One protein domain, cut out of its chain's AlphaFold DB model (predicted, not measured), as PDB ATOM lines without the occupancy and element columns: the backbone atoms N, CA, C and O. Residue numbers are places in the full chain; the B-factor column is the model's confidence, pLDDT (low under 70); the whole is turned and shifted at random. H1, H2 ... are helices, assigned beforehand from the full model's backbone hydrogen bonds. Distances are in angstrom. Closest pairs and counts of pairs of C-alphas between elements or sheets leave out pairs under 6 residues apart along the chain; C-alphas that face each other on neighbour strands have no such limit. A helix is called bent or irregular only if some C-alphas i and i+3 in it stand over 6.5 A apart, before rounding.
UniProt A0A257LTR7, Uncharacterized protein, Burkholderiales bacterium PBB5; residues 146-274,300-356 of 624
ATOM      1  N   ASP A 146      31.044 -47.567 -11.054       86.69
ATOM      2  CA  ASP A 146      32.487 -47.620 -10.769       86.69
ATOM      3  C   ASP A 146      33.190 -46.314 -11.203       86.69
ATOM      4  O   ASP A 146      34.075 -45.805 -10.510       86.69
ATOM      5  N   GLU A 147      32.726 -45.717 -12.307       89.38
ATOM      6  CA  GLU A 147      33.146 -44.398 -12.791       89.38
ATOM      7  C   GLU A 147      32.778 -43.282 -11.805       89.38
ATOM      8  O   GLU A 147      33.655 -42.536 -11.381       89.38
ATOM      9  N   THR A 148      31.520 -43.208 -11.352       87.75
ATOM     10  CA  THR A 148      31.080 -42.184 -10.383       87.75
ATOM     11  C   THR A 148      31.815 -42.325  -9.051       87.75
ATOM     12  O   THR A 148      32.146 -41.329  -8.414       87.75
ATOM     13  N   GLN A 149      32.077 -43.556  -8.604       89.00
ATOM     14  CA  GLN A 149      32.821 -43.810  -7.373       89.00
ATOM     15  C   GLN A 149      34.284 -43.375  -7.504       89.00
ATOM     16  O   GLN A 149      34.832 -42.767  -6.582       89.00
ATOM     17  N   THR A 150      34.901 -43.646  -8.655       90.94
ATOM     18  CA  THR A 150      36.249 -43.170  -8.987       90.94
ATOM     19  C   THR A 150      36.288 -41.645  -9.027       90.94
ATOM     20  O   THR A 150      37.138 -41.043  -8.373       90.94
ATOM     21  N   ASP A 151      35.321 -41.009  -9.689       91.56
ATOM     22  CA  ASP A 151      35.190 -39.554  -9.751       91.56
ATOM     23  C   ASP A 151      34.984 -38.935  -8.369       91.56
ATOM     24  O   ASP A 151      35.661 -37.970  -8.026       91.56
ATOM     25  N   LEU A 152      34.120 -39.510  -7.532       91.25
ATOM     26  CA  LEU A 152      33.893 -39.044  -6.164       91.25
ATOM     27  C   LEU A 152      35.178 -39.124  -5.327       91.25
ATOM     28  O   LEU A 152      35.508 -38.169  -4.624       91.25
ATOM     29  N   ASN A 153      35.937 -40.219  -5.433       92.81
ATOM     30  CA  ASN A 153      37.222 -40.369  -4.745       92.81
ATOM     31  C   ASN A 153      38.277 -39.382  -5.269       92.81
ATOM     32  O   ASN A 153      39.001 -38.778  -4.475       92.81
ATOM     33  N   ASN A 154      38.336 -39.179  -6.586       94.44
ATOM     34  CA  ASN A 154      39.244 -38.230  -7.223       94.44
ATOM     35  C   ASN A 154      38.923 -36.794  -6.804       94.44
ATOM     36  O   ASN A 154      39.828 -36.073  -6.398       94.44
ATOM     37  N   GLN A 155      37.647 -36.394  -6.837       94.56
ATOM     38  CA  GLN A 155      37.199 -35.066  -6.406       94.56
ATOM     39  C   GLN A 155      37.419 -34.852  -4.910       94.56
ATOM     40  O   GLN A 155      37.838 -33.772  -4.505       94.56
ATOM     41  N   LYS A 156      37.210 -35.882  -4.083       93.88
ATOM     42  CA  LYS A 156      37.535 -35.812  -2.659       93.88
ATOM     43  C   LYS A 156      39.034 -35.600  -2.428       93.88
ATOM     44  O   LYS A 156      39.398 -34.682  -1.705       93.88
ATOM     45  N   SER A 157      39.896 -36.395  -3.063       95.69
ATOM     46  CA  SER A 157      41.357 -36.246  -2.966       95.69
ATOM     47  C   SER A 157      41.827 -34.873  -3.464       95.69
ATOM     48  O   SER A 157      42.626 -34.195  -2.824       95.69
ATOM     49  N   ALA A 158      41.252 -34.416  -4.576       94.19
ATOM     50  CA  ALA A 158      41.456 -33.091  -5.142       94.19
ATOM     51  C   ALA A 158      41.041 -31.959  -4.187       94.19
ATOM     52  O   ALA A 158      41.724 -30.937  -4.135       94.19
ATOM     53  N   LEU A 159      39.933 -32.115  -3.459       95.44
ATOM     54  CA  LEU A 159      39.466 -31.156  -2.459       95.44
ATOM     55  C   LEU A 159      40.379 -31.151  -1.226       95.44
ATOM     56  O   LEU A 159      40.803 -30.087  -0.782       95.44
ATOM     57  N   ASP A 160      40.727 -32.338  -0.722       93.06
ATOM     58  CA  ASP A 160      41.622 -32.518   0.424       93.06
ATOM     59  C   ASP A 160      43.020 -31.921   0.126       93.06
ATOM     60  O   ASP A 160      43.637 -31.326   1.009       93.06
ATOM     61  N   GLY A 161      43.487 -31.988  -1.129       93.31
ATOM     62  CA  GLY A 161      44.721 -31.339  -1.593       93.31
ATOM     63  C   GLY A 161      44.638 -29.814  -1.769       93.31
ATOM     64  O   GLY A 161      45.657 -29.146  -1.635       93.31
ATOM     65  N   ALA A 162      43.451 -29.246  -2.013       93.38
ATOM     66  CA  ALA A 162      43.262 -27.797  -2.176       93.38
ATOM     67  C   ALA A 162      43.178 -27.039  -0.834       93.38
ATOM     68  O   ALA A 162      43.459 -25.841  -0.769       93.38
ATOM     69  N   LEU A 163      42.808 -27.723   0.256       91.31
ATOM     70  CA  LEU A 163      42.706 -27.124   1.594       91.31
ATOM     71  C   LEU A 163      44.059 -26.605   2.146       91.31
ATOM     72  O   LEU A 163      44.094 -25.507   2.705       91.31
ATOM     73  N   PRO A 164      45.196 -27.309   1.992       92.00
ATOM     74  CA  PRO A 164      46.507 -26.751   2.328       92.00
ATOM     75  C   PRO A 164      46.882 -25.513   1.501       92.00
ATOM     76  O   PRO A 164      47.469 -24.574   2.042       92.00
ATOM     77  N   ASP A 165      46.527 -25.484   0.213       92.25
ATOM     78  CA  ASP A 165      46.847 -24.364  -0.678       92.25
ATOM     79  C   ASP A 165      46.084 -23.095  -0.283       92.25
ATOM     80  O   ASP A 165      46.680 -22.015  -0.215       92.25
ATOM     81  N   ILE A 166      44.795 -23.217   0.066       94.06
ATOM     82  CA  ILE A 166      44.013 -22.072   0.550       94.06
ATOM     83  C   ILE A 166      44.525 -21.576   1.907       94.06
ATOM     84  O   ILE A 166      44.612 -20.368   2.106       94.06
ATOM     85  N   ALA A 167      44.945 -22.481   2.802       91.38
ATOM     86  CA  ALA A 167      45.536 -22.117   4.093       91.38
ATOM     87  C   ALA A 167      46.884 -21.390   3.929       91.38
ATOM     88  O   ALA A 167      47.182 -20.426   4.637       91.38
ATOM     89  N   LYS A 168      47.704 -21.812   2.959       94.12
ATOM     90  CA  LYS A 168      48.953 -21.124   2.607       94.12
ATOM     91  C   LYS A 168      48.681 -19.733   2.031       94.12
ATOM     92  O   LYS A 168      49.354 -18.774   2.407       94.12
ATOM     93  N   ALA A 169      47.700 -19.615   1.137       94.56
ATOM     94  CA  ALA A 169      47.314 -18.338   0.545       94.56
ATOM     95  C   ALA A 169      46.714 -17.375   1.587       94.56
ATOM     96  O   ALA A 169      47.052 -16.191   1.582       94.56
ATOM     97  N   SER A 170      45.883 -17.868   2.514       93.62
ATOM     98  CA  SER A 170      45.307 -17.049   3.585       93.62
ATOM     99  C   SER A 170      46.389 -16.555   4.542       93.62
ATOM    100  O   SER A 170      46.425 -15.365   4.845       93.62
ATOM    101  N   GLY A 171      47.336 -17.422   4.923       93.19
ATOM    102  CA  GLY A 171      48.484 -17.039   5.750       93.19
ATOM    103  C   GLY A 171      49.358 -15.958   5.100       93.19
ATOM    104  O   GLY A 171      49.805 -15.036   5.780       93.19
ATOM    105  N   ALA A 172      49.546 -16.009   3.776       96.06
ATOM    106  CA  ALA A 172      50.252 -14.955   3.044       96.06
ATOM    107  C   ALA A 172      49.496 -13.614   3.089       96.06
ATOM    108  O   ALA A 172      50.106 -12.574   3.333       96.06
ATOM    109  N   VAL A 173      48.170 -13.621   2.897       96.12
ATOM    110  CA  VAL A 173      47.344 -12.405   3.005       96.12
ATOM    111  C   VAL A 173      47.401 -11.826   4.417       96.12
ATOM    112  O   VAL A 173      47.623 -10.626   4.565       96.12
ATOM    113  N   GLU A 174      47.261 -12.654   5.452       94.50
ATOM    114  CA  GLU A 174      47.343 -12.222   6.851       94.50
ATOM    115  C   GLU A 174      48.705 -11.598   7.183       94.50
ATOM    116  O   GLU A 174      48.758 -10.528   7.794       94.50
ATOM    117  N   GLN A 175      49.803 -12.206   6.719       96.00
ATOM    118  CA  GLN A 175      51.153 -11.671   6.901       96.00
ATOM    119  C   GLN A 175      51.293 -10.258   6.312       96.00
ATOM    120  O   GLN A 175      51.798  -9.355   6.985       96.00
ATOM    121  N   TRP A 176      50.835 -10.044   5.074       95.31
ATOM    122  CA  TRP A 176      50.907  -8.730   4.424       95.31
ATOM    123  C   TRP A 176      49.918  -7.722   5.018       95.31
ATOM    124  O   TRP A 176      50.231  -6.535   5.102       95.31
ATOM    125  N   LEU A 177      48.763  -8.181   5.507       93.88
ATOM    126  CA  LEU A 177      47.783  -7.343   6.196       93.88
ATOM    127  C   LEU A 177      48.337  -6.785   7.518       93.88
ATOM    128  O   LEU A 177      48.111  -5.617   7.833       93.88
ATOM    129  N   VAL A 178      49.083  -7.594   8.280       93.88
ATOM    130  CA  VAL A 178      49.767  -7.146   9.507       93.88
ATOM    131  C   VAL A 178      50.816  -6.079   9.182       93.88
ATOM    132  O   VAL A 178      50.861  -5.050   9.855       93.88
ATOM    133  N   GLN A 179      51.608  -6.276   8.122       93.25
ATOM    134  CA  GLN A 179      52.594  -5.281   7.682       93.25
ATOM    135  C   GLN A 179      51.935  -3.970   7.235       93.25
ATOM    136  O   GLN A 179      52.378  -2.902   7.649       93.25
ATOM    137  N   ALA A 180      50.848  -4.040   6.459       91.38
ATOM    138  CA  ALA A 180      50.097  -2.864   6.018       91.38
ATOM    139  C   ALA A 180      49.513  -2.069   7.202       91.38
ATOM    140  O   ALA A 180      49.637  -0.846   7.256       91.38
ATOM    141  N   LYS A 181      48.933  -2.755   8.199       89.94
ATOM    142  CA  LYS A 181      48.380  -2.116   9.408       89.94
ATOM    143  C   LYS A 181      49.450  -1.469  10.290       89.94
ATOM    144  O   LYS A 181      49.185  -0.435  10.899       89.94
ATOM    145  N   GLY A 182      50.652  -2.044  10.345       90.88
ATOM    146  CA  GLY A 182      51.763  -1.532  11.153       90.88
ATOM    147  C   GLY A 182      52.321  -0.179  10.699       90.88
ATOM    148  O   GLY A 182      53.040   0.459  11.463       90.88
ATOM    149  N   ARG A 183      51.992   0.290   9.486       87.00
ATOM    150  CA  ARG A 183      52.578   1.508   8.899       87.00
ATOM    151  C   ARG A 183      51.825   2.810   9.165       87.00
ATOM    152  O   ARG A 183      52.254   3.857   8.692       87.00
ATOM    153  N   GLY A 184      50.726   2.786   9.917       77.12
ATOM    154  CA  GLY A 184      50.042   3.994  10.412       77.12
ATOM    155  C   GLY A 184      49.325   4.864   9.364       77.12
ATOM    156  O   GLY A 184      48.445   5.633   9.736       77.12
ATOM    157  N   ASN A 185      49.621   4.722   8.065       72.69
ATOM    158  CA  ASN A 185      48.967   5.456   6.977       72.69
ATOM    159  C   ASN A 185      47.683   4.745   6.512       72.69
ATOM    160  O   ASN A 185      47.592   4.195   5.414       72.69
ATOM    161  N   THR A 186      46.694   4.699   7.403       69.81
ATOM    162  CA  THR A 186      45.472   3.892   7.257       69.81
ATOM    163  C   THR A 186      44.671   4.224   6.002       69.81
ATOM    164  O   THR A 186      44.156   3.309   5.372       69.81
ATOM    165  N   VAL A 187      44.629   5.490   5.573       82.25
ATOM    166  CA  VAL A 187      43.820   5.932   4.421       82.25
ATOM    167  C   VAL A 187      44.287   5.304   3.102       82.25
ATOM    168  O   VAL A 187      43.455   4.891   2.299       82.25
ATOM    169  N   TYR A 188      45.602   5.184   2.880       82.75
ATOM    170  CA  TYR A 188      46.146   4.622   1.637       82.75
ATOM    171  C   TYR A 188      45.928   3.104   1.533       82.75
ATOM    172  O   TYR A 188      45.598   2.588   0.465       82.75
ATOM    173  N   PHE A 189      46.068   2.380   2.649       86.69
ATOM    174  CA  PHE A 189      45.916   0.923   2.684       86.69
ATOM    175  C   PHE A 189      44.464   0.460   2.854       86.69
ATOM    176  O   PHE A 189      44.178  -0.711   2.592       86.69
ATOM    177  N   GLN A 190      43.549   1.346   3.268       87.56
ATOM    178  CA  GLN A 190      42.171   0.994   3.627       87.56
ATOM    179  C   GLN A 190      41.459   0.134   2.565       87.56
ATOM    180  O   GLN A 190      40.962  -0.933   2.933       87.56
ATOM    181  N   PRO A 191      41.474   0.474   1.258       88.25
ATOM    182  CA  PRO A 191      40.766  -0.329   0.255       88.25
ATOM    183  C   PRO A 191      41.343  -1.744   0.096       88.25
ATOM    184  O   PRO A 191      40.609  -2.710  -0.119       88.25
ATOM    185  N   ALA A 192      42.666  -1.897   0.217       88.19
ATOM    186  CA  ALA A 192      43.313  -3.204   0.138       88.19
ATOM    187  C   ALA A 192      43.075  -4.038   1.403       88.19
ATOM    188  O   ALA A 192      42.882  -5.247   1.300       88.19
ATOM    189  N   VAL A 193      43.035  -3.400   2.578       89.69
ATOM    190  CA  VAL A 193      42.685  -4.052   3.848       89.69
ATOM    191  C   VAL A 193      41.243  -4.559   3.813       89.69
ATOM    192  O   VAL A 193      41.010  -5.716   4.157       89.69
ATOM    193  N   GLU A 194      40.294  -3.747   3.348       88.12
ATOM    194  CA  GLU A 194      38.887  -4.144   3.199       88.12
ATOM    195  C   GLU A 194      38.727  -5.292   2.194       88.12
ATOM    196  O   GLU A 194      38.073  -6.292   2.489       88.12
ATOM    197  N   SER A 195      39.395  -5.207   1.038       87.75
ATOM    198  CA  SER A 195      39.409  -6.280   0.034       87.75
ATOM    199  C   SER A 195      40.015  -7.583   0.574       87.75
ATOM    200  O   SER A 195      39.485  -8.667   0.320       87.75
ATOM    201  N   ALA A 196      41.098  -7.498   1.353       91.81
ATOM    202  CA  ALA A 196      41.717  -8.650   2.002       91.81
ATOM    203  C   ALA A 196      40.795  -9.278   3.057       91.81
ATOM    204  O   ALA A 196      40.643 -10.497   3.083       91.81
ATOM    205  N   GLN A 197      40.147  -8.464   3.895       89.06
ATOM    206  CA  GLN A 197      39.188  -8.938   4.898       89.06
ATOM    207  C   GLN A 197      37.970  -9.603   4.252       89.06
ATOM    208  O   GLN A 197      37.567 -10.684   4.683       89.06
ATOM    209  N   ALA A 198      37.427  -9.014   3.184       83.00
ATOM    210  CA  ALA A 198      36.358  -9.623   2.398       83.00
ATOM    211  C   ALA A 198      36.803 -10.959   1.774       83.00
ATOM    212  O   ALA A 198      36.063 -11.941   1.822       83.00
ATOM    213  N   GLY A 199      38.033 -11.023   1.249       87.31
ATOM    214  CA  GLY A 199      38.627 -12.254   0.720       87.31
ATOM    215  C   GLY A 199      38.754 -13.360   1.772       87.31
ATOM    216  O   GLY A 199      38.344 -14.489   1.522       87.31
ATOM    217  N   LEU A 200      39.250 -13.035   2.971       88.38
ATOM    218  CA  LEU A 200      39.341 -13.984   4.089       88.38
ATOM    219  C   LEU A 200      37.953 -14.457   4.563       88.38
ATOM    220  O   LEU A 200      37.779 -15.633   4.880       88.38
ATOM    221  N   GLY A 201      36.942 -13.580   4.549       78.31
ATOM    222  CA  GLY A 201      35.551 -13.961   4.815       78.31
ATOM    223  C   GLY A 201      34.996 -14.957   3.787       78.31
ATOM    224  O   GLY A 201      34.375 -15.952   4.160       78.31
ATOM    225  N   ALA A 202      35.276 -14.740   2.497       82.94
ATOM    226  CA  ALA A 202      34.877 -15.656   1.425       82.94
ATOM    227  C   ALA A 202      35.554 -17.035   1.547       82.94
ATOM    228  O   ALA A 202      34.912 -18.059   1.315       82.94
ATOM    229  N   VAL A 203      36.820 -17.078   1.978       89.56
ATOM    230  CA  VAL A 203      37.554 -18.328   2.246       89.56
ATOM    231  C   VAL A 203      36.871 -19.148   3.336       89.56
ATOM    232  O   VAL A 203      36.679 -20.348   3.158       89.56
ATOM    233  N   ALA A 204      36.455 -18.525   4.443       79.44
ATOM    234  CA  ALA A 204      35.765 -19.232   5.522       79.44
ATOM    235  C   ALA A 204      34.454 -19.889   5.039       79.44
ATOM    236  O   ALA A 204      34.158 -21.037   5.391       79.44
ATOM    237  N   ALA A 205      33.698 -19.195   4.182       77.50
ATOM    238  CA  ALA A 205      32.499 -19.741   3.552       77.50
ATOM    239  C   ALA A 205      32.826 -20.909   2.601       77.50
ATOM    240  O   ALA A 205      32.191 -21.964   2.684       77.50
ATOM    241  N   ALA A 206      33.854 -20.767   1.758       86.12
ATOM    242  CA  ALA A 206      34.293 -21.813   0.831       86.12
ATOM    243  C   ALA A 206      34.803 -23.069   1.560       86.12
ATOM    244  O   ALA A 206      34.436 -24.184   1.194       86.12
ATOM    245  N   VAL A 207      35.574 -22.913   2.641       86.38
ATOM    246  CA  VAL A 207      36.033 -24.029   3.490       86.38
ATOM    247  C   VAL A 207      34.851 -24.734   4.154       86.38
ATOM    248  O   VAL A 207      34.794 -25.963   4.176       86.38
ATOM    249  N   THR A 208      33.864 -23.983   4.647       80.38
ATOM    250  CA  THR A 208      32.634 -24.565   5.209       80.38
ATOM    251  C   THR A 208      31.881 -25.383   4.156       80.38
ATOM    252  O   THR A 208      31.498 -26.526   4.412       80.38
ATOM    253  N   LYS A 209      31.726 -24.843   2.941       81.81
ATOM    254  CA  LYS A 209      31.102 -25.539   1.807       81.81
ATOM    255  C   LYS A 209      31.879 -26.796   1.404       81.81
ATOM    256  O   LYS A 209      31.265 -27.845   1.218       81.81
ATOM    257  N   ALA A 210      33.210 -26.733   1.351       87.81
ATOM    258  CA  ALA A 210      34.084 -27.876   1.087       87.81
ATOM    259  C   ALA A 210      33.929 -28.984   2.146       87.81
ATOM    260  O   ALA A 210      33.753 -30.154   1.801       87.81
ATOM    261  N   ASN A 211      33.908 -28.632   3.433       82.25
ATOM    262  CA  ASN A 211      33.700 -29.592   4.520       82.25
ATOM    263  C   ASN A 211      32.316 -30.253   4.451       82.25
ATOM    264  O   ASN A 211      32.195 -31.470   4.638       82.25
ATOM    265  N   ASN A 212      31.278 -29.480   4.121       79.56
ATOM    266  CA  ASN A 212      29.930 -30.003   3.899       79.56
ATOM    267  C   ASN A 212      29.894 -30.968   2.705       79.56
ATOM    268  O   ASN A 212      29.321 -32.050   2.817       79.56
ATOM    269  N   ALA A 213      30.555 -30.622   1.595       85.81
ATOM    270  CA  ALA A 213      30.674 -31.478   0.416       85.81
ATOM    271  C   ALA A 213      31.387 -32.804   0.735       85.81
ATOM    272  O   ALA A 213      30.901 -33.878   0.380       85.81
ATOM    273  N   SER A 214      32.507 -32.737   1.461       87.12
ATOM    274  CA  SER A 214      33.285 -33.902   1.904       87.12
ATOM    275  C   SER A 214      32.464 -34.817   2.822       87.12
ATOM    276  O   SER A 214      32.430 -36.034   2.631       87.12
ATOM    277  N   THR A 215      31.718 -34.229   3.762       81.25
ATOM    278  CA  THR A 215      30.809 -34.956   4.663       81.25
ATOM    279  C   THR A 215      29.657 -35.604   3.894       81.25
ATOM    280  O   THR A 215      29.339 -36.771   4.124       81.25
ATOM    281  N   ALA A 216      29.051 -34.892   2.940       79.31
ATOM    282  CA  ALA A 216      27.991 -35.427   2.089       79.31
ATOM    283  C   ALA A 216      28.484 -36.613   1.245       79.31
ATOM    284  O   ALA A 216      27.804 -37.638   1.168       79.31
ATOM    285  N   ALA A 217      29.687 -36.516   0.672       86.75
ATOM    286  CA  ALA A 217      30.310 -37.595  -0.088       86.75
ATOM    287  C   ALA A 217      30.612 -38.829   0.785       86.75
ATOM    288  O   ALA A 217      30.296 -39.954   0.392       86.75
ATOM    289  N   ALA A 218      31.158 -38.629   1.991       84.44
ATOM    290  CA  ALA A 218      31.401 -39.711   2.947       84.44
ATOM    291  C   ALA A 218      30.097 -40.401   3.378       84.44
ATOM    292  O   ALA A 218      30.005 -41.629   3.346       84.44
ATOM    293  N   ASN A 219      29.062 -39.616   3.693       80.88
ATOM    294  CA  ASN A 219      27.738 -40.127   4.043       80.88
ATOM    295  C   ASN A 219      27.102 -40.904   2.888       80.88
ATOM    296  O   ASN A 219      26.518 -41.962   3.118       80.88
ATOM    297  N   ARG A 220      27.237 -40.433   1.640       84.50
ATOM    298  CA  ARG A 220      26.758 -41.171   0.462       84.50
ATOM    299  C   ARG A 220      27.435 -42.536   0.352       84.50
ATOM    300  O   ARG A 220      26.748 -43.521   0.094       84.50
ATOM    301  N   ARG A 221      28.752 -42.609   0.581       86.62
ATOM    302  CA  ARG A 221      29.499 -43.875   0.528       86.62
ATOM    303  C   ARG A 221      29.061 -44.845   1.624       86.62
ATOM    304  O   ARG A 221      28.713 -45.977   1.311       86.62
ATOM    305  N   LEU A 222      29.021 -44.384   2.876       84.50
ATOM    306  CA  LEU A 222      28.584 -45.196   4.017       84.50
ATOM    307  C   LEU A 222      27.173 -45.746   3.803       84.50
ATOM    308  O   LEU A 222      26.942 -46.941   3.960       84.50
ATOM    309  N   ARG A 223      26.240 -44.904   3.351       82.81
ATOM    310  CA  ARG A 223      24.870 -45.345   3.077       82.81
ATOM    311  C   ARG A 223      24.798 -46.337   1.915       82.81
ATOM    312  O   ARG A 223      24.031 -47.293   1.985       82.81
ATOM    313  N   ALA A 224      25.587 -46.153   0.854       86.56
ATOM    314  CA  ALA A 224      25.666 -47.135  -0.228       86.56
ATOM    315  C   ALA A 224      26.167 -48.500   0.289       86.56
ATOM    316  O   ALA A 224      25.601 -49.531  -0.065       86.56
ATOM    317  N   GLU A 225      27.171 -48.518   1.170       86.94
ATOM    318  CA  GLU A 225      27.659 -49.741   1.827       86.94
ATOM    319  C   GLU A 225      26.569 -50.391   2.708       86.94
ATOM    320  O   GLU A 225      26.318 -51.595   2.601       86.94
ATOM    321  N   GLU A 226      25.858 -49.606   3.524       84.81
ATOM    322  CA  GLU A 226      24.730 -50.075   4.345       84.81
ATOM    323  C   GLU A 226      23.607 -50.687   3.499       84.81
ATOM    324  O   GLU A 226      23.106 -51.766   3.824       84.81
ATOM    325  N   MET A 227      23.250 -50.055   2.377       85.38
ATOM    326  CA  MET A 227      22.254 -50.597   1.448       85.38
ATOM    327  C   MET A 227      22.732 -51.859   0.749       85.38
ATOM    328  O   MET A 227      21.924 -52.758   0.523       85.38
ATOM    329  N   GLY A 228      24.028 -51.966   0.444       88.50
ATOM    330  CA  GLY A 228      24.613 -53.208  -0.056       88.50
ATOM    331  C   GLY A 228      24.396 -54.349   0.937       88.50
ATOM    332  O   GLY A 228      23.865 -55.398   0.576       88.50
ATOM    333  N   ASN A 229      24.702 -54.117   2.215       86.50
ATOM    334  CA  ASN A 229      24.488 -55.100   3.280       86.50
ATOM    335  C   ASN A 229      23.001 -55.444   3.484       86.50
ATOM    336  O   ASN A 229      22.649 -56.613   3.688       86.50
ATOM    337  N   LEU A 230      22.116 -54.446   3.407       85.06
ATOM    338  CA  LEU A 230      20.673 -54.647   3.508       85.06
ATOM    339  C   LEU A 230      20.132 -55.466   2.332       85.06
ATOM    340  O   LEU A 230      19.336 -56.384   2.544       85.06
ATOM    341  N   LEU A 231      20.589 -55.185   1.110       88.44
ATOM    342  CA  LEU A 231      20.216 -55.947  -0.076       88.44
ATOM    343  C   LEU A 231      20.661 -57.403   0.065       88.44
ATOM    344  O   LEU A 231      19.840 -58.294  -0.103       88.44
ATOM    345  N   VAL A 232      21.904 -57.668   0.474       89.06
ATOM    346  CA  VAL A 232      22.398 -59.040   0.716       89.06
ATOM    347  C   VAL A 232      21.548 -59.774   1.749       89.06
ATOM    348  O   VAL A 232      21.209 -60.945   1.571       89.06
ATOM    349  N   THR A 233      21.183 -59.089   2.832       86.81
ATOM    350  CA  THR A 233      20.303 -59.648   3.866       86.81
ATOM    351  C   THR A 233      18.915 -59.950   3.298       86.81
ATOM    352  O   THR A 233      18.347 -61.003   3.588       86.81
ATOM    353  N   THR A 234      18.401 -59.080   2.429       85.38
ATOM    354  CA  THR A 234      17.118 -59.259   1.740       85.38
ATOM    355  C   THR A 234      17.158 -60.428   0.759       85.38
ATOM    356  O   THR A 234      16.260 -61.262   0.804       85.38
ATOM    357  N   ILE A 235      18.220 -60.569  -0.044       88.75
ATOM    358  CA  ILE A 235      18.436 -61.717  -0.942       88.75
ATOM    359  C   ILE A 235      18.390 -63.022  -0.140       88.75
ATOM    360  O   ILE A 235      17.657 -63.940  -0.497       88.75
ATOM    361  N   LYS A 236      19.118 -63.096   0.984       88.38
ATOM    362  CA  LYS A 236      19.116 -64.277   1.868       88.38
ATOM    363  C   LYS A 236      17.737 -64.554   2.468       88.38
ATOM    364  O   LYS A 236      17.348 -65.715   2.596       88.38
ATOM    365  N   GLY A 237      17.006 -63.505   2.843       82.31
ATOM    366  CA  GLY A 237      15.638 -63.608   3.346       82.31
ATOM    367  C   GLY A 237      14.671 -64.150   2.291       82.31
ATOM    368  O   GLY A 237      13.915 -65.072   2.586       82.31
ATOM    369  N   ILE A 238      14.744 -63.635   1.058       84.19
ATOM    370  CA  ILE A 238      13.954 -64.111  -0.086       84.19
ATOM    371  C   ILE A 238      14.288 -65.573  -0.379       84.19
ATOM    372  O   ILE A 238      13.374 -66.386  -0.475       84.19
ATOM    373  N   ASP A 239      15.572 -65.936  -0.444       87.94
ATOM    374  CA  ASP A 239      15.992 -67.315  -0.708       87.94
ATOM    375  C   ASP A 239      15.514 -68.284   0.377       87.94
ATOM    376  O   ASP A 239      14.960 -69.344   0.085       87.94
ATOM    377  N   THR A 240      15.612 -67.880   1.643       85.75
ATOM    378  CA  THR A 240      15.081 -68.664   2.766       85.75
ATOM    379  C   THR A 240      13.563 -68.826   2.668       85.75
ATOM    380  O   THR A 240      13.058 -69.931   2.870       85.75
ATOM    381  N   ALA A 241      12.830 -67.759   2.328       80.94
ATOM    382  CA  ALA A 241      11.380 -67.800   2.170       80.94
ATOM    383  C   ALA A 241      10.956 -68.699   0.997       80.94
ATOM    384  O   ALA A 241      10.033 -69.494   1.155       80.94
ATOM    385  N   VAL A 242      11.665 -68.631  -0.134       86.25
ATOM    386  CA  VAL A 242      11.476 -69.506  -1.303       86.25
ATOM    387  C   VAL A 242      11.715 -70.969  -0.920       86.25
ATOM    388  O   VAL A 242      10.864 -71.818  -1.180       86.25
ATOM    389  N   LEU A 243      12.825 -71.275  -0.240       86.62
ATOM    390  CA  LEU A 243      13.154 -72.638   0.191       86.62
ATOM    391  C   LEU A 243      12.150 -73.206   1.203       86.62
ATOM    392  O   LEU A 243      11.827 -74.392   1.134       86.62
ATOM    393  N   GLN A 244      11.660 -72.394   2.141       81.38
ATOM    394  CA  GLN A 244      10.627 -72.803   3.099       81.38
ATOM    395  C   GLN A 244       9.300 -73.104   2.396       81.38
ATOM    396  O   GLN A 244       8.704 -74.155   2.631       81.38
ATOM    397  N   GLU A 245       8.872 -72.247   1.469       82.12
ATOM    398  CA  GLU A 245       7.620 -72.451   0.740       82.12
ATOM    399  C   GLU A 245       7.697 -73.709  -0.150       82.12
ATOM    400  O   GLU A 245       6.760 -74.504  -0.187       82.12
ATOM    401  N   ILE A 246       8.848 -73.969  -0.790       83.12
ATOM    402  CA  ILE A 246       9.087 -75.200  -1.571       83.12
ATOM    403  C   ILE A 246       9.021 -76.460  -0.694       83.12
ATOM    404  O   ILE A 246       8.606 -77.519  -1.171       83.12
ATOM    405  N   ARG A 247       9.410 -76.366   0.584       82.06
ATOM    406  CA  ARG A 247       9.323 -77.469   1.559       82.06
ATOM    407  C   ARG A 247       7.903 -77.712   2.080       82.06
ATOM    408  O   ARG A 247       7.716 -78.637   2.864       82.06
ATOM    409  N   GLY A 248       6.915 -76.924   1.653       75.25
ATOM    410  CA  GLY A 248       5.517 -77.098   2.045       75.25
ATOM    411  C   GLY A 248       5.177 -76.550   3.432       75.25
ATOM    412  O   GLY A 248       4.095 -76.828   3.940       75.25
ATOM    413  N   THR A 249       6.058 -75.759   4.057       61.59
ATOM    414  CA  THR A 249       5.679 -74.954   5.228       61.59
ATOM    415  C   THR A 249       4.928 -73.719   4.736       61.59
ATOM    416  O   THR A 249       5.537 -72.699   4.430       61.59
ATOM    417  N   GLU A 250       3.609 -73.856   4.588       50.78
ATOM    418  CA  GLU A 250       2.696 -72.811   4.113       50.78
ATOM    419  C   GLU A 250       2.793 -71.539   4.968       50.78
ATOM    420  O   GLU A 250       2.443 -71.550   6.148       50.78
ATOM    421  N   GLY A 251       3.271 -70.436   4.374       55.50
ATOM    422  CA  GLY A 251       3.208 -69.100   4.982       55.50
ATOM    423  C   GLY A 251       4.430 -68.198   4.778       55.50
ATOM    424  O   GLY A 251       4.340 -67.005   5.064       55.50
ATOM    425  N   SER A 252       5.566 -68.695   4.275       60.66
ATOM    426  CA  SER A 252       6.793 -67.882   4.205       60.66
ATOM    427  C   SER A 252       6.813 -66.918   3.022       60.66
ATOM    428  O   SER A 252       7.383 -65.831   3.134       60.66
ATOM    429  N   ILE A 253       6.159 -67.242   1.899       67.56
ATOM    430  CA  ILE A 253       6.186 -66.353   0.725       67.56
ATOM    431  C   ILE A 253       5.432 -65.036   0.962       67.56
ATOM    432  O   ILE A 253       5.732 -64.014   0.350       67.56
ATOM    433  N   GLN A 254       4.509 -65.030   1.926       71.06
ATOM    434  CA  GLN A 254       3.783 -63.840   2.374       71.06
ATOM    435  C   GLN A 254       4.689 -62.839   3.114       71.06
ATOM    436  O   GLN A 254       4.331 -61.670   3.228       71.06
ATOM    437  N   ALA A 255       5.872 -63.260   3.585       68.44
ATOM    438  CA  ALA A 255       6.857 -62.379   4.216       68.44
ATOM    439  C   ALA A 255       7.712 -61.601   3.198       68.44
ATOM    440  O   ALA A 255       8.308 -60.579   3.548       68.44
ATOM    441  N   VAL A 256       7.758 -62.044   1.935       72.88
ATOM    442  CA  VAL A 256       8.582 -61.438   0.875       72.88
ATOM    443  C   VAL A 256       8.243 -59.959   0.634       72.88
ATOM    444  O   VAL A 256       9.176 -59.154   0.621       72.88
ATOM    445  N   PRO A 257       6.962 -59.538   0.537       72.06
ATOM    446  CA  PRO A 257       6.624 -58.117   0.450       72.06
ATOM    447  C   PRO A 257       7.192 -57.282   1.607       72.06
ATOM    448  O   PRO A 257       7.658 -56.169   1.382       72.06
ATOM    449  N   GLY A 258       7.216 -57.823   2.832       64.81
ATOM    450  CA  GLY A 258       7.786 -57.148   4.002       64.81
ATOM    451  C   GLY A 258       9.308 -56.990   3.930       64.81
ATOM    452  O   GLY A 258       9.837 -55.950   4.320       64.81
ATOM    453  N   LEU A 259      10.013 -57.986   3.379       73.56
ATOM    454  CA  LEU A 259      11.460 -57.911   3.145       73.56
ATOM    455  C   LEU A 259      11.809 -56.822   2.116       73.56
ATOM    456  O   LEU A 259      12.717 -56.028   2.357       73.56
ATOM    457  N   VAL A 260      11.049 -56.728   1.017       69.56
ATOM    458  CA  VAL A 260      11.235 -55.679  -0.005       69.56
ATOM    459  C   VAL A 260      10.856 -54.295   0.543       69.56
ATOM    460  O   VAL A 260      11.576 -53.323   0.321       69.56
ATOM    461  N   ALA A 261       9.782 -54.193   1.332       64.69
ATOM    462  CA  ALA A 261       9.376 -52.937   1.968       64.69
ATOM    463  C   ALA A 261      10.441 -52.387   2.938       64.69
ATOM    464  O   ALA A 261      10.599 -51.173   3.060       64.69
ATOM    465  N   ASN A 262      11.224 -53.256   3.586       68.50
ATOM    466  CA  ASN A 262      12.322 -52.825   4.451       68.50
ATOM    467  C   ASN A 262      13.447 -52.122   3.661       68.50
ATOM    468  O   ASN A 262      14.016 -51.139   4.140       68.50
ATOM    469  N   ILE A 263      13.732 -52.552   2.423       72.12
ATOM    470  CA  ILE A 263      14.660 -51.831   1.532       72.12
ATOM    471  C   ILE A 263      14.149 -50.410   1.290       72.12
ATOM    472  O   ILE A 263      14.923 -49.462   1.382       72.12
ATOM    473  N   GLN A 264      12.848 -50.242   1.056       66.50
ATOM    474  CA  GLN A 264      12.247 -48.931   0.817       66.50
ATOM    475  C   GLN A 264      12.334 -47.991   2.020       66.50
ATOM    476  O   GLN A 264      12.690 -46.824   1.853       66.50
ATOM    477  N   THR A 265      12.042 -48.480   3.229       65.75
ATOM    478  CA  THR A 265      12.189 -47.686   4.460       65.75
ATOM    479  C   THR A 265      13.604 -47.125   4.589       65.75
ATOM    480  O   THR A 265      13.782 -45.950   4.913       65.75
ATOM    481  N   ASN A 266      14.614 -47.941   4.286       68.75
ATOM    482  CA  ASN A 266      16.008 -47.516   4.366       68.75
ATOM    483  C   ASN A 266      16.432 -46.669   3.153       68.75
ATOM    484  O   ASN A 266      17.208 -45.734   3.315       68.75
ATOM    485  N   ALA A 267      15.863 -46.898   1.967       63.66
ATOM    486  CA  ALA A 267      16.067 -46.046   0.793       63.66
ATOM    487  C   ALA A 267      15.526 -44.618   1.015       63.66
ATOM    488  O   ALA A 267      16.125 -43.648   0.556       63.66
ATOM    489  N   GLY A 268      14.449 -44.461   1.796       59.72
ATOM    490  CA  GLY A 268      13.932 -43.154   2.213       59.72
ATOM    491  C   GLY A 268      14.964 -42.288   2.952       59.72
ATOM    492  O   GLY A 268      14.931 -41.064   2.830       59.72
ATOM    493  N   LEU A 269      15.951 -42.889   3.627       59.38
ATOM    494  CA  LEU A 269      17.029 -42.162   4.315       59.38
ATOM    495  C   LEU A 269      17.957 -41.400   3.360       59.38
ATOM    496  O   LEU A 269      18.639 -40.464   3.782       59.38
ATOM    497  N   PHE A 270      17.972 -41.746   2.070       59.91
ATOM    498  CA  PHE A 270      18.764 -41.042   1.060       59.91
ATOM    499  C   PHE A 270      18.142 -39.708   0.637       59.91
ATOM    500  O   PHE A 270      18.831 -38.873   0.057       59.91
ATOM    501  N   THR A 271      16.877 -39.452   0.983       53.53
ATOM    502  CA  THR A 271      16.139 -38.249   0.558       53.53
ATOM    503  C   THR A 271      16.512 -36.955   1.285       53.53
ATOM    504  O   THR A 271      16.106 -35.881   0.855       53.53
ATOM    505  N   LEU A 272      17.333 -37.019   2.339       50.94
ATOM    506  CA  LEU A 272      17.313 -35.999   3.398       50.94
ATOM    507  C   LEU A 272      18.548 -35.095   3.546       50.94
ATOM    508  O   LEU A 272      18.761 -34.551   4.624       50.94
ATOM    509  N   THR A 273      19.388 -34.900   2.522       48.12
ATOM    510  CA  THR A 273      20.677 -34.191   2.728       48.12
ATOM    511  C   THR A 273      20.941 -32.923   1.916       48.12
ATOM    512  O   THR A 273      22.067 -32.443   1.973       48.12
ATOM    513  N   SER A 274      19.974 -32.310   1.221       43.97
ATOM    514  CA  SER A 274      20.271 -31.102   0.416       43.97
ATOM    515  C   SER A 274      19.615 -29.794   0.867       43.97
ATOM    516  O   SER A 274      19.576 -28.850   0.083       43.97
ATOM    517  N   SER A 300      55.493   5.846   0.133       90.19
ATOM    518  CA  SER A 300      56.902   5.453   0.060       90.19
ATOM    519  C   SER A 300      57.088   4.266  -0.898       90.19
ATOM    520  O   SER A 300      56.166   3.483  -1.135       90.19
ATOM    521  N   ALA A 301      58.300   4.070  -1.430       90.75
ATOM    522  CA  ALA A 301      58.604   2.908  -2.279       90.75
ATOM    523  C   ALA A 301      58.337   1.567  -1.562       90.75
ATOM    524  O   ALA A 301      58.002   0.564  -2.194       90.75
ATOM    525  N   GLU A 302      58.463   1.546  -0.234       90.75
ATOM    526  CA  GLU A 302      58.153   0.377   0.579       90.75
ATOM    527  C   GLU A 302      56.640   0.134   0.679       90.75
ATOM    528  O   GLU A 302      56.208  -1.019   0.719       90.75
ATOM    529  N   ASP A 303      55.822   1.191   0.712       90.44
ATOM    530  CA  ASP A 303      54.353   1.096   0.728       90.44
ATOM    531  C   ASP A 303      53.815   0.540  -0.578       90.44
ATOM    532  O   ASP A 303      52.943  -0.329  -0.567       90.44
ATOM    533  N   VAL A 304      54.402   0.965  -1.698       91.31
ATOM    534  CA  VAL A 304      54.097   0.405  -3.018       91.31
ATOM    535  C   VAL A 304      54.397  -1.097  -3.048       91.31
ATOM    536  O   VAL A 304      53.539  -1.870  -3.465       91.31
ATOM    537  N   ARG A 305      55.550  -1.538  -2.522       93.12
ATOM    538  CA  ARG A 305      55.902  -2.971  -2.453       93.12
ATOM    539  C   ARG A 305      54.952  -3.785  -1.576       93.12
ATOM    540  O   ARG A 305      54.592  -4.899  -1.945       93.12
ATOM    541  N   VAL A 306      54.542  -3.260  -0.418       93.56
ATOM    542  CA  VAL A 306      53.570  -3.952   0.450       93.56
ATOM    543  C   VAL A 306      52.214  -4.064  -0.237       93.56
ATOM    544  O   VAL A 306      51.614  -5.133  -0.190       93.56
ATOM    545  N   MET A 307      51.754  -3.011  -0.917       91.44
ATOM    546  CA  MET A 307      50.511  -3.050  -1.694       91.44
ATOM    547  C   MET A 307      50.574  -4.048  -2.850       91.44
ATOM    548  O   MET A 307      49.614  -4.784  -3.063       91.44
ATOM    549  N   GLU A 308      51.693  -4.105  -3.573       93.81
ATOM    550  CA  GLU A 308      51.894  -5.052  -4.672       93.81
ATOM    551  C   GLU A 308      51.874  -6.501  -4.169       93.81
ATOM    552  O   GLU A 308      51.133  -7.334  -4.695       93.81
ATOM    553  N   ASN A 309      52.601  -6.791  -3.086       95.50
ATOM    554  CA  ASN A 309      52.630  -8.126  -2.492       95.50
ATOM    555  C   ASN A 309      51.285  -8.524  -1.867       95.50
ATOM    556  O   ASN A 309      50.854  -9.667  -2.022       95.50
ATOM    557  N   LEU A 310      50.595  -7.593  -1.196       94.88
ATOM    558  CA  LEU A 310      49.249  -7.818  -0.669       94.88
ATOM    559  C   LEU A 310      48.262  -8.079  -1.812       94.88
ATOM    560  O   LEU A 310      47.479  -9.021  -1.738       94.88
ATOM    561  N   GLY A 311      48.329  -7.299  -2.894       92.69
ATOM    562  CA  GLY A 311      47.519  -7.497  -4.093       92.69
ATOM    563  C   GLY A 311      47.752  -8.866  -4.736       92.69
ATOM    564  O   GLY A 311      46.788  -9.575  -5.032       92.69
ATOM    565  N   ALA A 312      49.013  -9.285  -4.878       95.12
ATOM    566  CA  ALA A 312      49.376 -10.610  -5.379       95.12
ATOM    567  C   ALA A 312      48.871 -11.738  -4.457       95.12
ATOM    568  O   ALA A 312      48.321 -12.732  -4.938       95.12
ATOM    569  N   ALA A 313      48.991 -11.570  -3.135       95.38
ATOM    570  CA  ALA A 313      48.481 -12.525  -2.154       95.38
ATOM    571  C   ALA A 313      46.946 -12.635  -2.201       95.38
ATOM    572  O   ALA A 313      46.421 -13.747  -2.213       95.38
ATOM    573  N   ILE A 314      46.223 -11.511  -2.307       94.62
ATOM    574  CA  ILE A 314      44.761 -11.491  -2.486       94.62
ATOM    575  C   ILE A 314      44.370 -12.183  -3.799       94.62
ATOM    576  O   ILE A 314      43.409 -12.949  -3.821       94.62
ATOM    577  N   GLY A 315      45.107 -11.944  -4.890       92.94
ATOM    578  CA  GLY A 315      44.882 -12.607  -6.178       92.94
ATOM    579  C   GLY A 315      45.022 -14.129  -6.084       92.94
ATOM    580  O   GLY A 315      44.120 -14.856  -6.501       92.94
ATOM    581  N   SER A 316      46.104 -14.601  -5.458       94.62
ATOM    582  CA  SER A 316      46.340 -16.027  -5.188       94.62
ATOM    583  C   SER A 316      45.242 -16.635  -4.304       94.62
ATOM    584  O   SER A 316      44.695 -17.690  -4.626       94.62
ATOM    585  N   LEU A 317      44.834 -15.926  -3.243       95.56
ATOM    586  CA  LEU A 317      43.745 -16.348  -2.359       95.56
ATOM    587  C   LEU A 317      42.421 -16.494  -3.113       95.56
ATOM    588  O   LEU A 317      41.727 -17.496  -2.946       95.56
ATOM    589  N   ARG A 318      42.072 -15.528  -3.971       95.50
ATOM    590  CA  ARG A 318      40.855 -15.586  -4.798       95.50
ATOM    591  C   ARG A 318      40.884 -16.777  -5.751       95.50
ATOM    592  O   ARG A 318      39.886 -17.488  -5.833       95.50
ATOM    593  N   GLN A 319      42.010 -17.032  -6.419       94.88
ATOM    594  CA  GLN A 319      42.152 -18.182  -7.314       94.88
ATOM    595  C   GLN A 319      41.995 -19.512  -6.560       94.88
ATOM    596  O   GLN A 319      41.218 -20.362  -6.990       94.88
ATOM    597  N   ALA A 320      42.662 -19.667  -5.411       94.31
ATOM    598  CA  ALA A 320      42.530 -20.856  -4.565       94.31
ATOM    599  C   ALA A 320      41.095 -21.041  -4.042       94.31
ATOM    600  O   ALA A 320      40.593 -22.162  -3.984       94.31
ATOM    601  N   THR A 321      40.410 -19.942  -3.709       94.25
ATOM    602  CA  THR A 321      39.012 -19.962  -3.252       94.25
ATOM    603  C   THR A 321      38.065 -20.426  -4.357       94.25
ATOM    604  O   THR A 321      37.232 -21.287  -4.102       94.25
ATOM    605  N   VAL A 322      38.206 -19.906  -5.583       93.31
ATOM    606  CA  VAL A 322      37.385 -20.322  -6.740       93.31
ATOM    607  C   VAL A 322      37.614 -21.797  -7.077       93.31
ATOM    608  O   VAL A 322      36.657 -22.528  -7.329       93.31
ATOM    609  N   GLU A 323      38.865 -22.256  -7.036       93.12
ATOM    610  CA  GLU A 323      39.195 -23.664  -7.263       93.12
ATOM    611  C   GLU A 323      38.556 -24.565  -6.197       93.12
ATOM    612  O   GLU A 323      37.888 -25.543  -6.540       93.12
ATOM    613  N   LEU A 324      38.693 -24.216  -4.912       94.50
ATOM    614  CA  LEU A 324      38.072 -24.951  -3.809       94.50
ATOM    615  C   LEU A 324      36.544 -24.989  -3.950       94.50
ATOM    616  O   LEU A 324      35.937 -26.044  -3.763       94.50
ATOM    617  N   ASP A 325      35.934 -23.859  -4.306       92.94
ATOM    618  CA  ASP A 325      34.488 -23.735  -4.471       92.94
ATOM    619  C   ASP A 325      33.972 -24.622  -5.613       92.94
ATOM    620  O   ASP A 325      33.052 -25.416  -5.416       92.94
ATOM    621  N   SER A 326      34.634 -24.588  -6.774       92.94
ATOM    622  CA  SER A 326      34.285 -25.434  -7.923       92.94
ATOM    623  C   SER A 326      34.392 -26.934  -7.611       92.94
ATOM    624  O   SER A 326      33.525 -27.725  -7.997       92.94
ATOM    625  N   ARG A 327      35.418 -27.341  -6.845       94.19
ATOM    626  CA  ARG A 327      35.603 -28.727  -6.389       94.19
ATOM    627  C   ARG A 327      34.528 -29.129  -5.391       94.19
ATOM    628  O   ARG A 327      33.993 -30.232  -5.488       94.19
ATOM    629  N   ALA A 328      34.179 -28.241  -4.463       91.62
ATOM    630  CA  ALA A 328      33.109 -28.472  -3.503       91.62
ATOM    631  C   ALA A 328      31.746 -28.615  -4.198       91.62
ATOM    632  O   ALA A 328      30.974 -29.504  -3.843       91.62
ATOM    633  N   GLU A 329      31.456 -27.801  -5.216       90.19
ATOM    634  CA  GLU A 329      30.231 -27.908  -6.019       90.19
ATOM    635  C   GLU A 329      30.163 -29.208  -6.810       90.19
ATOM    636  O   GLU A 329      29.141 -29.896  -6.769       90.19
ATOM    637  N   ARG A 330      31.253 -29.585  -7.486       93.06
ATOM    638  CA  ARG A 330      31.313 -30.850  -8.226       93.06
ATOM    639  C   ARG A 330      31.200 -32.053  -7.294       93.06
ATOM    640  O   ARG A 330      30.509 -33.014  -7.612       93.06
ATOM    641  N   LEU A 331      31.832 -32.002  -6.123       92.50
ATOM    642  CA  LEU A 331      31.691 -33.060  -5.129       92.50
ATOM    643  C   LEU A 331      30.264 -33.112  -4.567       92.50
ATOM    644  O   LEU A 331      29.725 -34.203  -4.407       92.50
ATOM    645  N   MET A 332      29.617 -31.968  -4.317       88.19
ATOM    646  CA  MET A 332      28.216 -31.931  -3.885       88.19
ATOM    647  C   MET A 332      27.257 -32.454  -4.951       88.19
ATOM    648  O   MET A 332      26.341 -33.198  -4.606       88.19
ATOM    649  N   SER A 333      27.453 -32.132  -6.230       86.81
ATOM    650  CA  SER A 333      26.601 -32.663  -7.300       86.81
ATOM    651  C   SER A 333      26.742 -34.185  -7.412       86.81
ATOM    652  O   SER A 333      25.736 -34.890  -7.475       86.81
ATOM    653  N   LEU A 334      27.969 -34.706  -7.288       87.75
ATOM    654  CA  LEU A 334      28.247 -36.143  -7.198       87.75
ATOM    655  C   LEU A 334      27.775 -36.775  -5.884       87.75
ATOM    656  O   LEU A 334      27.546 -37.979  -5.837       87.75
ATOM    657  N   ALA A 335      27.619 -36.010  -4.805       84.06
ATOM    658  CA  ALA A 335      27.098 -36.494  -3.529       84.06
ATOM    659  C   ALA A 335      25.566 -36.418  -3.447       84.06
ATOM    660  O   ALA A 335      24.977 -37.093  -2.606       84.06
ATOM    661  N   THR A 336      24.913 -35.648  -4.322       79.06
ATOM    662  CA  THR A 336      23.462 -35.461  -4.296       79.06
ATOM    663  C   THR A 336      22.761 -36.702  -4.868       79.06
ATOM    664  O   THR A 336      23.013 -37.087  -6.014       79.06
ATOM    665  N   PRO A 337      21.915 -37.383  -4.080       65.88
ATOM    666  CA  PRO A 337      21.245 -38.600  -4.521       65.88
ATOM    667  C   PRO A 337      20.100 -38.326  -5.511       65.88
ATOM    668  O   PRO A 337      19.332 -37.376  -5.357       65.88
ATOM    669  N   VAL A 338      19.944 -39.206  -6.508       63.19
ATOM    670  CA  VAL A 338      18.838 -39.183  -7.484       63.19
ATOM    671  C   VAL A 338      17.649 -39.957  -6.900       63.19
ATOM    672  O   VAL A 338      17.371 -41.099  -7.253       63.19
ATOM    673  N   ASN A 339      16.978 -39.361  -5.915       61.28
ATOM    674  CA  ASN A 339      16.015 -40.082  -5.068       61.28
ATOM    675  C   ASN A 339      14.643 -40.344  -5.692       61.28
ATOM    676  O   ASN A 339      13.957 -41.275  -5.269       61.28
ATOM    677  N   SER A 340      14.214 -39.538  -6.664       65.62
ATOM    678  CA  SER A 340      12.879 -39.686  -7.260       65.62
ATOM    679  C   SER A 340      12.692 -41.050  -7.936       65.62
ATOM    680  O   SER A 340      11.601 -41.610  -7.896       65.62
ATOM    681  N   GLN A 341      13.770 -41.625  -8.471       71.56
ATOM    682  CA  GLN A 341      13.727 -42.875  -9.225       71.56
ATOM    683  C   GLN A 341      13.514 -44.111  -8.340       71.56
ATOM    684  O   GLN A 341      12.831 -45.041  -8.756       71.56
ATOM    685  N   ALA A 342      14.041 -44.126  -7.109       68.06
ATOM    686  CA  ALA A 342      13.897 -45.280  -6.215       68.06
ATOM    687  C   ALA A 342      12.436 -45.476  -5.775       68.06
ATOM    688  O   ALA A 342      11.904 -46.585  -5.828       68.06
ATOM    689  N   ALA A 343      11.760 -44.386  -5.396       69.44
ATOM    690  CA  ALA A 343      10.350 -44.423  -5.014       69.44
ATOM    691  C   ALA A 343       9.442 -44.832  -6.191       69.44
ATOM    692  O   ALA A 343       8.485 -45.586  -6.009       69.44
ATOM    693  N   GLU A 344       9.757 -44.368  -7.402       74.44
ATOM    694  CA  GLU A 344       9.022 -44.726  -8.616       74.44
ATOM    695  C   GLU A 344       9.221 -46.201  -9.001       74.44
ATOM    696  O   GLU A 344       8.242 -46.900  -9.274       74.44
ATOM    697  N   ALA A 345      10.455 -46.712  -8.923       71.25
ATOM    698  CA  ALA A 345      10.767 -48.121  -9.168       71.25
ATOM    699  C   ALA A 345      10.006 -49.061  -8.217       71.25
ATOM    700  O   ALA A 345       9.441 -50.071  -8.639       71.25
ATOM    701  N   LEU A 346       9.909 -48.699  -6.937       70.94
ATOM    702  CA  LEU A 346       9.165 -49.468  -5.936       70.94
ATOM    703  C   LEU A 346       7.650 -49.450  -6.177       70.94
ATOM    704  O   LEU A 346       6.975 -50.465  -5.989       70.94
ATOM    705  N   LYS A 347       7.113 -48.329  -6.669       76.56
ATOM    706  CA  LYS A 347       5.703 -48.228  -7.065       76.56
ATOM    707  C   LYS A 347       5.372 -49.174  -8.226       76.56
ATOM    708  O   LYS A 347       4.318 -49.812  -8.205       76.56
ATOM    709  N   LEU A 348       6.273 -49.317  -9.204       73.38
ATOM    710  CA  LEU A 348       6.110 -50.261 -10.321       73.38
ATOM    711  C   LEU A 348       6.046 -51.721  -9.848       73.38
ATOM    712  O   LEU A 348       5.336 -52.535 -10.438       73.38
ATOM    713  N   CYS A 349       6.704 -52.032  -8.735       72.50
ATOM    714  CA  CYS A 349       6.704 -53.355  -8.122       72.50
ATOM    715  C   CYS A 349       5.416 -53.730  -7.377       72.50
ATOM    716  O   CYS A 349       5.334 -54.832  -6.834       72.50
ATOM    717  N   LYS A 350       4.401 -52.850  -7.349       74.75
ATOM    718  CA  LYS A 350       3.128 -53.064  -6.630       74.75
ATOM    719  C   LYS A 350       3.319 -53.459  -5.164       74.75
ATOM    720  O   LYS A 350       2.451 -54.101  -4.572       74.75
ATOM    721  N   VAL A 351       4.443 -53.075  -4.569       65.12
ATOM    722  CA  VAL A 351       4.605 -53.124  -3.123       65.12
ATOM    723  C   VAL A 351       3.755 -51.967  -2.618       65.12
ATOM    724  O   VAL A 351       4.201 -50.823  -2.604       65.12
ATOM    725  N   GLU A 352       2.478 -52.238  -2.329       54.31
ATOM    726  CA  GLU A 352       1.606 -51.269  -1.674       54.31
ATOM    727  C   GLU A 352       2.230 -50.958  -0.327       54.31
ATOM    728  O   GLU A 352       2.109 -51.698   0.650       54.31
ATOM    729  N   THR A 353       2.975 -49.867  -0.288       53.34
ATOM    730  CA  THR A 353       3.583 -49.423   0.939       53.34
ATOM    731  C   THR A 353       2.500 -48.830   1.801       53.34
ATOM    732  O   THR A 353       2.215 -47.640   1.743       53.34
ATOM    733  N   THR A 354       1.962 -49.651   2.693       53.25
ATOM    734  CA  THR A 354       1.296 -49.195   3.917       53.25
ATOM    735  C   THR A 354       2.269 -48.505   4.883       53.25
ATOM    736  O   THR A 354       1.957 -48.331   6.059       53.25
ATOM    737  N   LEU A 355       3.465 -48.122   4.424       56.59
ATOM    738  CA  LEU A 355       4.358 -47.241   5.152       56.59
ATOM    739  C   LEU A 355       3.711 -45.862   5.162       56.59
ATOM    740  O   LEU A 355       3.707 -45.152   4.158       56.59
ATOM    741  N   LYS A 356       3.150 -45.487   6.312       65.00
ATOM    742  CA  LYS A 356       2.797 -44.096   6.576       65.00
ATOM    743  C   LYS A 356       4.078 -43.277   6.468       65.00
ATOM    744  O   LYS A 356       4.925 -43.351   7.357       65.00
TER     745      LYS A 356
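AT A GLANCE: This is residues 146 to 274 and 300 to 356 of the 624 residues of an uncharacterized protein of Burkholderiales bacterium PBB5 (UniProt A0A257LTR7). A long rod has the helix H2 as its spine, with H1 and H4 packed side by side along the first half of H2 and H3 folded back along its last part. The printed part has 186 residues with five named helices, H1 to H5 in order, and no named strand: all helix. It is extended, radius of gyration of the C-alphas 27.1 A, spans 97 by 29 by 21 A.

HOW THE PARTS SIT: H1, residues 146 to 181, H2, residues 186 to 246, and H4, residues 301 to 335, form a bundle of aligned helices. H1 and H2 are a hairpin, touching through residues 189 to 217 of H2 alone; their closest C-alphas, Leu 177 and Val 193, are 6.5 A apart. H4 touches H1, opposite ways, closest C-alphas Ala 169 and Leu 317, 5.0 A. H4 touches H2, the same way, closest C-alphas Ala 210 and Ala 328, 4.7 A. H3, residues 253 to 271, makes a hairpin with residues 223 to 245 of H2 alone, closest C-alphas Ala 241 and Ile 253, 5.6 A. H5, residues 340 to 348, only just touches H3 at residues 264 to 267 alone, closest C-alphas Ala 267 and Ala 342, 7.4 A. Every O i to N i+4 pair is within hydrogen-bond range in H4 and H5, against 30 of 32 in H1, 55 of 57 in H2 and 9 of 15 in H3.

IN THESE COORDINATES: H1 begins at C-alpha 146 (32.487, -47.620, -10.769) and is 52.3 A long; H2 is 87.5 A, H3 29.8 A, H4 50.5 A. H5, 12.9 A, ends at C-alpha 348 (6.110, -50.261, -10.321). H2 is irregular, C-alphas 188 and 191 being 7.4 A apart, and H3 only just, C-alphas 254 and 257 being 6.7 A apart.

THE WHOLE: Residues 275 to 299 are not printed; C-alphas 274 and 300 are 51.8 A apart. Of the links printed whole, none is long. Confidence is under 70 for 34 residues, among them 264 to 274 and 351 to 356.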